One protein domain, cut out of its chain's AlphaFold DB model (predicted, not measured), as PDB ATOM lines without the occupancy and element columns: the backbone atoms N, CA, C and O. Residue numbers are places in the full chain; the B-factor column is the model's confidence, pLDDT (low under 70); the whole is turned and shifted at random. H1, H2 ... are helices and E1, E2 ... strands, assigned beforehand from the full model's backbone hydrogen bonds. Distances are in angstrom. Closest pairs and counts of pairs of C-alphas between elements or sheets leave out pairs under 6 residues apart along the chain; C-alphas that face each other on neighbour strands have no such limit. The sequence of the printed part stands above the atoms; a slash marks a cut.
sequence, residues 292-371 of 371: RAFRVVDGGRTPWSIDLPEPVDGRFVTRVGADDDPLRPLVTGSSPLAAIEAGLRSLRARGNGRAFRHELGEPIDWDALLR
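AT A GLANCE: This is residues 292 to 371 of the 371 residues of the protein "2-haloalkanoic acid dehalogenase" of Vulgatibacter incomptus (UniProt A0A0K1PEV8). A strongly twisted sheet of five antiparallel strands has one long helix, H1, packed over one face, while the short closing helix H2 packs on H1 and not on the sheet. Between the two helices a long link, residues 351 to 365, folds back past E1, and its residues 356 to 357 pair with the end of that strand. The printed part has 80 residues with five named strands and then two named helices, in the order E1, E2, E3, E4, E5, H1, H2. The sheet is branched at E4, and the class is mixed, helices and strands. The whole is compact, with a radius of gyration of the C-alphas of 12.3 A and spans of 37 by 29 by 20 A.

HOW THE PARTS SIT: E1, residues 292 to 298, and E2, residues 304 to 307, form an antiparallel hairpin, with N 296 and O 304 2.9 A apart. E2 runs on into E3, residues 310 to 312, across a break of 2 residues, at 59 degrees. E3 and E4, residues 315 to 322, form a hairpin, with N 312 and O 315 2.8 A apart. E4 is also the antiparallel neighbour of E2, with N 305 and O 321 2.8 A apart. E2 and E3 lie on one side of E4, and E5, residues 329 to 333, on the other side. E4 and E5 form a hairpin, with N 333 and O 316 2.8 A apart. E3, E4 and E5 make a meander, each strand the antiparallel neighbour of the one before. H1, residues 336 to 350, is on the sheet; its closest C-alphas to E5 are those of Gly 333 and Ala 339, 4.1 A apart. H2, residues 366 to 370, touches H1, the closest C-alphas being those of Glu 341 and Leu 370, 6.5 A apart. H2 is apart from each of the five strands. In H1 and H2 every O i to N i+4 pair is within hydrogen-bond range.

IN THESE COORDINATES: E1 begins at C-alpha 292, (-54.295, -22.904, 39.877), and is 16.8 A long from first to last C-alpha. E4, the longest strand, measures 23.3 A and ends at C-alpha 322, (-45.688, -25.578, 47.433). E5 measures 11.7 A, E2 10.0 A and E3 6.3 A. H1 measures 21.0 A, and H2, 6.0 A, ends at C-alpha 370, (-47.351, -7.548, 38.665).

THE WHOLE: The two C-alphas farthest apart are those of Gly 300 and Gly 314, 38.0 A. The printed part has no cut, and Arg 371 is the chain's last residue. The link from H1 to H2 is long. The mean pLDDT of the printed part is 70.5; 33 residues are under 70, among them residues 325 to 330 and 358 to 363.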
ATOM      1  N   ARG A 292     -55.388 -23.833  39.573       62.69
ATOM      2  CA  ARG A 292     -54.295 -22.904  39.877       62.69
ATOM      3  C   ARG A 292     -54.251 -21.722  38.910       62.69
ATOM      4  O   ARG A 292     -54.204 -21.883  37.697       62.69
ATOM      5  N   ALA A 293     -54.213 -20.509  39.449       56.47
ATOM      6  CA  ALA A 293     -54.058 -19.258  38.712       56.47
ATOM      7  C   ALA A 293     -52.625 -18.997  38.219       56.47
ATOM      8  O   ALA A 293     -52.443 -18.201  37.297       56.47
ATOM      9  N   PHE A 294     -51.613 -19.582  38.867       66.44
ATOM     10  CA  PHE A 294     -50.198 -19.362  38.555       66.44
ATOM     11  C   PHE A 294     -49.340 -20.495  39.127       66.44
ATOM     12  O   PHE A 294     -49.642 -20.981  40.217       66.44
ATOM     13  N   ARG A 295     -48.269 -20.898  38.433       72.75
ATOM     14  CA  ARG A 295     -47.344 -21.941  38.899       72.75
ATOM     15  C   ARG A 295     -45.901 -21.641  38.503       72.75
ATOM     16  O   ARG A 295     -45.649 -21.136  37.413       72.75
ATOM     17  N   VAL A 296     -44.964 -21.929  39.403       73.06
ATOM     18  CA  VAL A 296     -43.524 -21.681  39.225       73.06
ATOM     19  C   VAL A 296     -42.699 -22.833  39.778       73.06
ATOM     20  O   VAL A 296     -43.133 -23.537  40.687       73.06
ATOM     21  N   VAL A 297     -41.479 -22.995  39.276       75.69
ATOM     22  CA  VAL A 297     -40.513 -23.991  39.756       75.69
ATOM     23  C   VAL A 297     -39.326 -23.311  40.435       75.69
ATOM     24  O   VAL A 297     -38.859 -22.259  40.003       75.69
ATOM     25  N   ASP A 298     -38.826 -23.917  41.511       75.00
ATOM     26  CA  ASP A 298     -37.667 -23.439  42.276       75.00
ATOM     27  C   ASP A 298     -36.475 -24.377  42.055       75.00
ATOM     28  O   ASP A 298     -36.293 -25.338  42.798       75.00
ATOM     29  N   GLY A 299     -35.688 -24.145  40.996       64.38
ATOM     30  CA  GLY A 299     -34.368 -24.773  40.813       64.38
ATOM     31  C   GLY A 299     -34.303 -26.305  40.951       64.38
ATOM     32  O   GLY A 299     -33.294 -26.818  41.427       64.38
ATOM     33  N   GLY A 300     -35.364 -27.032  40.575       59.56
ATOM     34  CA  GLY A 300     -35.463 -28.498  40.705       59.56
ATOM     35  C   GLY A 300     -36.190 -29.010  41.958       59.56
ATOM     36  O   GLY A 300     -36.171 -30.211  42.221       59.56
ATOM     37  N   ARG A 301     -36.820 -28.129  42.743       64.88
ATOM     38  CA  ARG A 301     -37.683 -28.462  43.894       64.88
ATOM     39  C   ARG A 301     -39.164 -28.505  43.507       64.88
ATOM     40  O   ARG A 301     -39.526 -28.138  42.390       64.88
ATOM     41  N   THR A 302     -40.009 -28.916  44.457       70.31
ATOM     42  CA  THR A 302     -41.473 -28.931  44.336       70.31
ATOM     43  C   THR A 302     -41.998 -27.609  43.756       70.31
ATOM     44  O   THR A 302     -41.631 -26.544  44.271       70.31
ATOM     45  N   PRO A 303     -42.837 -27.649  42.700       76.38
ATOM     46  CA  PRO A 303     -43.469 -26.458  42.152       76.38
ATOM     47  C   PRO A 303     -44.318 -25.731  43.195       76.38
ATOM     48  O   PRO A 303     -44.822 -26.337  44.140       76.38
ATOM     49  N   TRP A 304     -44.464 -24.426  43.009       80.12
ATOM     50  CA  TRP A 304     -45.302 -23.564  43.833       80.12
ATOM     51  C   TRP A 304     -46.458 -23.037  43.013       80.12
ATOM     52  O   TRP A 304     -46.252 -22.607  41.877       80.12
ATOM     53  N   SER A 305     -47.641 -22.993  43.610       76.69
ATOM     54  CA  SER A 305     -48.854 -22.530  42.959       76.69
ATOM     55  C   SER A 305     -49.537 -21.387  43.692       76.69
ATOM     56  O   SER A 305     -49.384 -21.192  44.899       76.69
ATOM     57  N   ILE A 306     -50.315 -20.629  42.928       76.25
ATOM     58  CA  ILE A 306     -51.387 -19.756  43.396       76.25
ATOM     59  C   ILE A 306     -52.674 -20.389  42.882       76.25
ATOM     60  O   ILE A 306     -52.758 -20.655  41.685       76.25
ATOM     61  N   ASP A 307     -53.651 -20.629  43.747       72.31
ATOM     62  CA  ASP A 307     -54.953 -21.169  43.344       72.31
ATOM     63  C   ASP A 307     -55.794 -20.129  42.588       72.31
ATOM     64  O   ASP A 307     -55.505 -18.931  42.601       72.31
ATOM     65  N   LEU A 308     -56.838 -20.567  41.887       64.25
ATOM     66  CA  LEU A 308     -57.864 -19.631  41.433       64.25
ATOM     67  C   LEU A 308     -58.596 -19.042  42.657       64.25
ATOM     68  O   LEU A 308     -58.934 -19.789  43.574       64.25
ATOM     69  N   PRO A 309     -58.839 -17.717  42.714       67.44
ATOM     70  CA  PRO A 309     -59.519 -17.118  43.855       67.44
ATOM     71  C   PRO A 309     -60.971 -17.581  43.985       67.44
ATOM     72  O   PRO A 309     -61.758 -17.445  43.049       67.44
ATOM     73  N   GLU A 310     -61.347 -18.019  45.179       66.19
ATOM     74  CA  GLU A 310     -62.709 -18.419  45.529       66.19
ATOM     75  C   GLU A 310     -63.415 -17.295  46.306       66.19
ATOM     76  O   GLU A 310     -62.795 -16.651  47.160       66.19
ATOM     77  N   PRO A 311     -64.706 -17.021  46.049       58.88
ATOM     78  CA  PRO A 311     -65.470 -16.080  46.854       58.88
ATOM     79  C   PRO A 311     -65.761 -16.666  48.246       58.88
ATOM     80  O   PRO A 311     -66.367 -17.726  48.370       58.88
ATOM     81  N   VAL A 312     -65.375 -15.951  49.304       75.56
ATOM     82  CA  VAL A 312     -65.625 -16.307  50.710       75.56
ATOM     83  C   VAL A 312     -66.020 -15.040  51.465       75.56
ATOM     84  O   VAL A 312     -65.261 -14.070  51.489       75.56
ATOM     85  N   ASP A 313     -67.218 -15.024  52.053       79.50
ATOM     86  CA  ASP A 313     -67.734 -13.931  52.896       79.50
ATOM     87  C   ASP A 313     -67.564 -12.517  52.298       79.50
ATOM     88  O   ASP A 313     -67.149 -11.566  52.964       79.50
ATOM     89  N   GLY A 314     -67.870 -12.363  51.005       71.38
ATOM     90  CA  GLY A 314     -67.799 -11.071  50.309       71.38
ATOM     91  C   GLY A 314     -66.383 -10.617  49.931       71.38
ATOM     92  O   GLY A 314     -66.192  -9.464  49.542       71.38
ATOM     93  N   ARG A 315     -65.389 -11.505  50.025       77.56
ATOM     94  CA  ARG A 315     -64.020 -11.314  49.525       77.56
ATOM     95  C   ARG A 315     -63.629 -12.455  48.598       77.56
ATOM     96  O   ARG A 315     -64.305 -13.473  48.549       77.56
ATOM     97  N   PHE A 316     -62.518 -12.292  47.889       70.94
ATOM     98  CA  PHE A 316     -61.895 -13.369  47.124       70.94
ATOM     99  C   PHE A 316     -60.673 -13.883  47.867       70.94
ATOM    100  O   PHE A 316     -59.837 -13.089  48.300       70.94
ATOM    101  N   VAL A 317     -60.574 -15.195  48.028       77.31
ATOM    102  CA  VAL A 317     -59.507 -15.868  48.761       77.31
ATOM    103  C   VAL A 317     -58.734 -16.745  47.797       77.31
ATOM    104  O   VAL A 317     -59.312 -17.589  47.129       77.31
ATOM    105  N   THR A 318     -57.419 -16.559  47.746       75.12
ATOM    106  CA  THR A 318     -56.516 -17.457  47.026       75.12
ATOM    107  C   THR A 318     -55.573 -18.150  47.999       75.12
ATOM    108  O   THR A 318     -55.217 -17.622  49.063       75.12
ATOM    109  N   ARG A 319     -55.139 -19.349  47.628       82.62
ATOM    110  CA  ARG A 319     -54.119 -20.107  48.350       82.62
ATOM    111  C   ARG A 319     -52.803 -19.987  47.593       82.62
ATOM    112  O   ARG A 319     -52.810 -19.815  46.378       82.62
ATOM    113  N   VAL A 320     -51.683 -19.982  48.311       82.19
ATOM    114  CA  VAL A 320     -50.345 -19.871  47.710       82.19
ATOM    115  C   VAL A 320     -49.376 -20.770  48.450       82.19
ATOM    116  O   VAL A 320     -49.123 -20.524  49.624       82.19
ATOM    117  N   GLY A 321     -48.761 -21.745  47.799       78.69
ATOM    118  CA  GLY A 321     -47.848 -22.652  48.494       78.69
ATOM    119  C   GLY A 321     -47.138 -23.619  47.566       78.69
ATOM    120  O   GLY A 321     -47.335 -23.571  46.356       78.69
ATOM    121  N   ALA A 322     -46.281 -24.456  48.145       79.06
ATOM    122  CA  ALA A 322     -45.688 -25.578  47.433       79.06
ATOM    123  C   ALA A 322     -46.755 -26.653  47.198       79.06
ATOM    124  O   ALA A 322     -47.606 -26.877  48.055       79.06
ATOM    125  N   ASP A 323     -46.697 -27.330  46.057       73.19
ATOM    126  CA  ASP A 323     -47.686 -28.341  45.675       73.19
ATOM    127  C   ASP A 323     -47.740 -29.556  46.618       73.19
ATOM    128  O   ASP A 323     -48.716 -30.303  46.593       73.19
ATOM    129  N   ASP A 324     -46.685 -29.779  47.407       71.75
ATOM    130  CA  ASP A 324     -46.536 -30.883  48.360       71.75
ATOM    131  C   ASP A 324     -46.967 -30.531  49.795       71.75
ATOM    132  O   ASP A 324     -46.956 -31.407  50.662       71.75
ATOM    133  N   ASP A 325     -47.386 -29.290  50.052       66.62
ATOM    134  CA  ASP A 325     -47.901 -28.829  51.344       66.62
ATOM    135  C   ASP A 325     -49.400 -28.495  51.205       66.62
ATOM    136  O   ASP A 325     -49.780 -27.802  50.256       66.62
ATOM    137  N   PRO A 326     -50.299 -28.960  52.098       55.34
ATOM    138  CA  PRO A 326     -51.703 -28.558  52.079       55.34
ATOM    139  C   PRO A 326     -51.860 -27.030  52.072       55.34
ATOM    140  O   PRO A 326     -51.647 -26.338  53.073       55.34
ATOM    141  N   LEU A 327     -52.297 -26.518  50.921       54.94
ATOM    142  CA  LEU A 327     -52.511 -25.102  50.662       54.94
ATOM    143  C   LEU A 327     -53.557 -24.543  51.641       54.94
ATOM    144  O   LEU A 327     -54.736 -24.893  51.601       54.94
ATOM    145  N   ARG A 328     -53.133 -23.664  52.555       60.53
ATOM    146  CA  ARG A 328     -54.037 -22.924  53.454       60.53
ATOM    147  C   ARG A 328     -54.531 -21.643  52.765       60.53
ATOM    148  O   ARG A 328     -53.813 -21.104  51.920       60.53
ATOM    149  N   PRO A 329     -55.719 -21.112  53.111       63.59
ATOM    150  CA  PRO A 329     -56.142 -19.801  52.628       63.59
ATOM    151  C   PRO A 329     -55.146 -18.756  53.128       63.59
ATOM    152  O   PRO A 329     -54.998 -18.561  54.334       63.59
ATOM    153  N   LEU A 330     -54.405 -18.144  52.207       64.38
ATOM    154  CA  LEU A 330     -53.221 -17.353  52.557       64.38
ATOM    155  C   LEU A 330     -53.360 -15.887  52.179       64.38
ATOM    156  O   LEU A 330     -52.661 -15.053  52.751       64.38
ATOM    157  N   VAL A 331     -54.239 -15.564  51.230       70.62
ATOM    158  CA  VAL A 331     -54.332 -14.216  50.684       70.62
ATOM    159  C   VAL A 331     -55.775 -13.873  50.331       70.62
ATOM    160  O   VAL A 331     -56.480 -14.676  49.727       70.62
ATOM    161  N   THR A 332     -56.208 -12.662  50.692       76.38
ATOM    162  CA  THR A 332     -57.562 -12.160  50.407       76.38
ATOM    163  C   THR A 332     -57.510 -10.871  49.588       76.38
ATOM    164  O   THR A 332     -56.608 -10.063  49.806       76.38
ATOM    165  N   GLY A 333     -58.484 -10.651  48.705       73.88
ATOM    166  CA  GLY A 333     -58.607  -9.455  47.869       73.88
ATOM    167  C   GLY A 333     -60.055  -8.988  47.703       73.88
ATOM    168  O   GLY A 333     -61.002  -9.747  47.916       73.88
ATOM    169  N   SER A 334     -60.230  -7.720  47.324       73.12
ATOM    170  CA  SER A 334     -61.539  -7.122  47.008       73.12
ATOM    171  C   SER A 334     -62.092  -7.547  45.642       73.12
ATOM    172  O   SER A 334     -63.255  -7.299  45.343       73.12
ATOM    173  N   SER A 335     -61.269  -8.195  44.816       66.25
ATOM    174  CA  SER A 335     -61.616  -8.779  43.520       66.25
ATOM    175  C   SER A 335     -60.764 -10.035  43.275       66.25
ATOM    176  O   SER A 335     -59.743 -10.205  43.956       66.25
ATOM    177  N   PRO A 336     -61.115 -10.899  42.302       60.34
ATOM    178  CA  PRO A 336     -60.272 -12.034  41.923       60.34
ATOM    179  C   PRO A 336     -58.853 -11.591  41.545       60.34
ATOM    180  O   PRO A 336     -57.872 -12.163  42.013       60.34
ATOM    181  N   LEU A 337     -58.732 -10.508  40.770       64.31
ATOM    182  CA  LEU A 337     -57.437  -9.964  40.362       64.31
ATOM    183  C   LEU A 337     -56.614  -9.484  41.563       64.31
ATOM    184  O   LEU A 337     -55.438  -9.812  41.657       64.31
ATOM    185  N   ALA A 338     -57.235  -8.784  42.519       69.25
ATOM    186  CA  ALA A 338     -56.555  -8.334  43.732       69.25
ATOM    187  C   ALA A 338     -56.070  -9.511  44.598       69.25
ATOM    188  O   ALA A 338     -55.008  -9.432  45.213       69.25
ATOM    189  N   ALA A 339     -56.823 -10.617  44.636       71.50
ATOM    190  CA  ALA A 339     -56.398 -11.834  45.324       71.50
ATOM    191  C   ALA A 339     -55.193 -12.487  44.621       71.50
ATOM    192  O   ALA A 339     -54.223 -12.838  45.292       71.50
ATOM    193  N   ILE A 340     -55.205 -12.576  43.285       71.75
ATOM    194  CA  ILE A 340     -54.078 -13.087  42.482       71.75
ATOM    195  C   ILE A 340     -52.838 -12.207  42.656       71.75
ATOM    196  O   ILE A 340     -51.759 -12.732  42.915       71.75
ATOM    197  N   GLU A 341     -52.977 -10.884  42.555       75.50
ATOM    198  CA  GLU A 341     -51.873  -9.933  42.719       75.50
ATOM    199  C   GLU A 341     -51.235 -10.071  44.103       75.50
ATOM    200  O   GLU A 341     -50.015 -10.184  44.240       75.50
ATOM    201  N   ALA A 342     -52.058 -10.126  45.148       82.12
ATOM    202  CA  ALA A 342     -51.566 -10.343  46.495       82.12
ATOM    203  C   ALA A 342     -50.914 -11.737  46.639       82.12
ATOM    204  O   ALA A 342     -49.927 -11.883  47.364       82.12
ATOM    205  N   GLY A 343     -51.391 -12.742  45.895       83.19
ATOM    206  CA  GLY A 343     -50.761 -14.054  45.788       83.19
ATOM    207  C   GLY A 343     -49.374 -13.997  45.144       83.19
ATOM    208  O   GLY A 343     -48.419 -14.543  45.698       83.19
ATOM    209  N   LEU A 344     -49.235 -13.265  44.036       81.81
ATOM    210  CA  LEU A 344     -47.973 -13.037  43.326       81.81
ATOM    211  C   LEU A 344     -46.970 -12.284  44.203       81.81
ATOM    212  O   LEU A 344     -45.817 -12.695  44.317       81.81
ATOM    213  N   ARG A 345     -47.416 -11.231  44.899       85.75
ATOM    214  CA  ARG A 345     -46.597 -10.503  45.884       85.75
ATOM    215  C   ARG A 345     -46.142 -11.420  47.017       85.75
ATOM    216  O   ARG A 345     -44.989 -11.350  47.434       85.75
ATOM    217  N   SER A 346     -47.024 -12.301  47.491       84.75
ATOM    218  CA  SER A 346     -46.702 -13.294  48.518       84.75
ATOM    219  C   SER A 346     -45.650 -14.297  48.031       84.75
ATOM    220  O   SER A 346     -44.693 -14.585  48.749       84.75
ATOM    221  N   LEU A 347     -45.778 -14.782  46.792       81.19
ATOM    222  CA  LEU A 347     -44.838 -15.721  46.180       81.19
ATOM    223  C   LEU A 347     -43.466 -15.062  45.944       81.19
ATOM    224  O   LEU A 347     -42.447 -15.620  46.353       81.19
ATOM    225  N   ARG A 348     -43.438 -13.821  45.433       81.88
ATOM    226  CA  ARG A 348     -42.222 -12.996  45.307       81.88
ATOM    227  C   ARG A 348     -41.527 -12.788  46.654       81.88
ATOM    228  O   ARG A 348     -40.318 -12.967  46.751       81.88
ATOM    229  N   ALA A 349     -42.278 -12.441  47.701       80.12
ATOM    230  CA  ALA A 349     -41.729 -12.207  49.038       80.12
ATOM    231  C   ALA A 349     -41.136 -13.482  49.664       80.12
ATOM    232  O   ALA A 349     -40.080 -13.431  50.293       80.12
ATOM    233  N   ARG A 350     -41.780 -14.639  49.461       75.06
ATOM    234  CA  ARG A 350     -41.253 -15.954  49.880       75.06
ATOM    235  C   ARG A 350     -40.028 -16.386  49.074       75.06
ATOM    236  O   ARG A 350     -39.247 -17.208  49.545       75.06
ATOM    237  N   GLY A 351     -39.850 -15.814  47.885       66.94
ATOM    238  CA  GLY A 351     -38.713 -16.024  46.998       66.94
ATOM    239  C   GLY A 351     -37.451 -15.240  47.353       66.94
ATOM    240  O   GLY A 351     -36.520 -15.254  46.555       66.94
ATOM    241  N   ASN A 352     -37.374 -14.564  48.507       56.56
ATOM    242  CA  ASN A 352     -36.192 -13.787  48.895       56.56
ATOM    243  C   ASN A 352     -34.979 -14.721  49.146       56.56
ATOM    244  O   ASN A 352     -34.752 -15.185  50.263       56.56
ATOM    245  N   GLY A 353     -34.260 -15.056  48.065       57.38
ATOM    246  CA  GLY A 353     -33.164 -16.035  47.997       57.38
ATOM    247  C   GLY A 353     -33.378 -17.226  47.040       57.38
ATOM    248  O   GLY A 353     -32.462 -18.029  46.886       57.38
ATOM    249  N   ARG A 354     -34.547 -17.365  46.392       66.31
ATOM    250  CA  ARG A 354     -34.881 -18.463  45.458       66.31
ATOM    251  C   ARG A 354     -35.060 -17.940  44.034       66.31
ATOM    252  O   ARG A 354     -35.728 -16.933  43.820       66.31
ATOM    253  N   ALA A 355     -34.496 -18.641  43.053       70.12
ATOM    254  CA  ALA A 355     -34.632 -18.295  41.639       70.12
ATOM    255  C   ALA A 355     -35.864 -18.989  41.049       70.12
ATOM    256  O   ALA A 355     -35.739 -19.989  40.338       70.12
ATOM    257  N   PHE A 356     -37.051 -18.473  41.377       74.69
ATOM    258  CA  PHE A 356     -38.281 -18.949  40.756       74.69
ATOM    259  C   PHE A 356     -38.235 -18.736  39.244       74.69
ATOM    260  O   PHE A 356     -37.848 -17.672  38.751       74.69
ATOM    261  N   ARG A 357     -38.640 -19.779  38.530       72.19
ATOM    262  CA  ARG A 357     -38.706 -19.835  37.077       72.19
ATOM    263  C   ARG A 357     -40.099 -20.277  36.652       72.19
ATOM    264  O   ARG A 357     -40.797 -20.953  37.413       72.19
ATOM    265  N   HIS A 358     -40.496 -19.924  35.439       65.69
ATOM    266  CA  HIS A 358     -41.606 -20.599  34.772       65.69
ATOM    267  C   HIS A 358     -41.297 -22.100  34.663       65.69
ATOM    268  O   HIS A 358     -40.133 -22.497  34.718       65.69
ATOM    269  N   GLU A 359     -42.315 -22.951  34.510       58.22
ATOM    270  CA  GLU A 359     -42.139 -24.416  34.469       58.22
ATOM    271  C   GLU A 359     -41.145 -24.888  33.391       58.22
ATOM    272  O   GLU A 359     -40.493 -25.915  33.558       58.22
ATOM    273  N   LEU A 360     -40.960 -24.095  32.334       54.25
ATOM    274  CA  LEU A 360     -40.008 -24.339  31.247       54.25
ATOM    275  C   LEU A 360     -38.572 -23.863  31.552       54.25
ATOM    276  O   LEU A 360     -37.685 -23.974  30.713       54.25
ATOM    277  N   GLY A 361     -38.319 -23.344  32.755       61.06
ATOM    278  CA  GLY A 361     -36.997 -22.909  33.209       61.06
ATOM    279  C   GLY A 361     -36.667 -21.439  32.935       61.06
ATOM    280  O   GLY A 361     -35.570 -20.995  33.277       61.06
ATOM    281  N   GLU A 362     -37.587 -20.655  32.380       63.84
ATOM    282  CA  GLU A 362     -37.374 -19.226  32.123       63.84
ATOM    283  C   GLU A 362     -37.414 -18.392  33.413       63.84
ATOM    284  O   GLU A 362     -38.238 -18.664  34.291       63.84
ATOM    285  N   PRO A 363     -36.539 -17.384  33.576       69.81
ATOM    286  CA  PRO A 363     -36.600 -16.479  34.718       69.81
ATOM    287  C   PRO A 363     -37.889 -15.649  34.699       69.81
ATOM    288  O   PRO A 363     -38.343 -15.219  33.646       69.81
ATOM    289  N   ILE A 364     -38.456 -15.394  35.878       70.56
ATOM    290  CA  ILE A 364     -39.680 -14.598  36.018       70.56
ATOM    291  C   ILE A 364     -39.321 -13.122  36.188       70.56
ATOM    292  O   ILE A 364     -38.649 -12.757  37.159       70.56
ATOM    293  N   ASP A 365     -39.830 -12.261  35.306       75.38
ATOM    294  CA  ASP A 365     -39.876 -10.817  35.551       75.38
ATOM    295  C   ASP A 365     -41.090 -10.482  36.430       75.38
ATOM    296  O   ASP A 365     -42.220 -10.307  35.971       75.38
ATOM    297  N   TRP A 366     -40.845 -10.407  37.736       75.56
ATOM    298  CA  TRP A 366     -41.873 -10.114  38.731       75.56
ATOM    299  C   TRP A 366     -42.509  -8.739  38.578       75.56
ATOM    300  O   TRP A 366     -43.671  -8.571  38.940       75.56
ATOM    301  N   ASP A 367     -41.752  -7.748  38.107       72.81
ATOM    302  CA  ASP A 367     -42.262  -6.390  37.974       72.81
ATOM    303  C   ASP A 367     -43.117  -6.260  36.713       72.81
ATOM    304  O   ASP A 367     -44.107  -5.535  36.743       72.81
ATOM    305  N   ALA A 368     -42.787  -6.974  35.633       62.34
ATOM    306  CA  ALA A 368     -43.656  -7.089  34.463       62.34
ATOM    307  C   ALA A 368     -44.931  -7.883  34.757       62.34
ATOM    308  O   ALA A 368     -45.997  -7.470  34.327       62.34
ATOM    309  N   LEU A 369     -44.836  -8.972  35.521       59.72
ATOM    310  CA  LEU A 369     -45.977  -9.825  35.858       59.72
ATOM    311  C   LEU A 369     -46.980  -9.168  36.826       59.72
ATOM    312  O   LEU A 369     -48.160  -9.513  36.818       59.72
ATOM    313  N   LEU A 370     -46.507  -8.284  37.712       70.69
ATOM    314  CA  LEU A 370     -47.351  -7.548  38.665       70.69
ATOM    315  C   LEU A 370     -47.997  -6.289  38.069       70.69
ATOM    316  O   LEU A 370     -48.922  -5.759  38.687       70.69
ATOM    317  N   ARG A 371     -47.472  -5.778  36.950       69.56
ATOM    318  CA  ARG A 371     -48.084  -4.684  36.184       69.56
ATOM    319  C   ARG A 371     -49.206  -5.229  35.316       69.56
ATOM    320  O   ARG A 371     -50.208  -4.492  35.184       69.56
TER     321      ARG A 371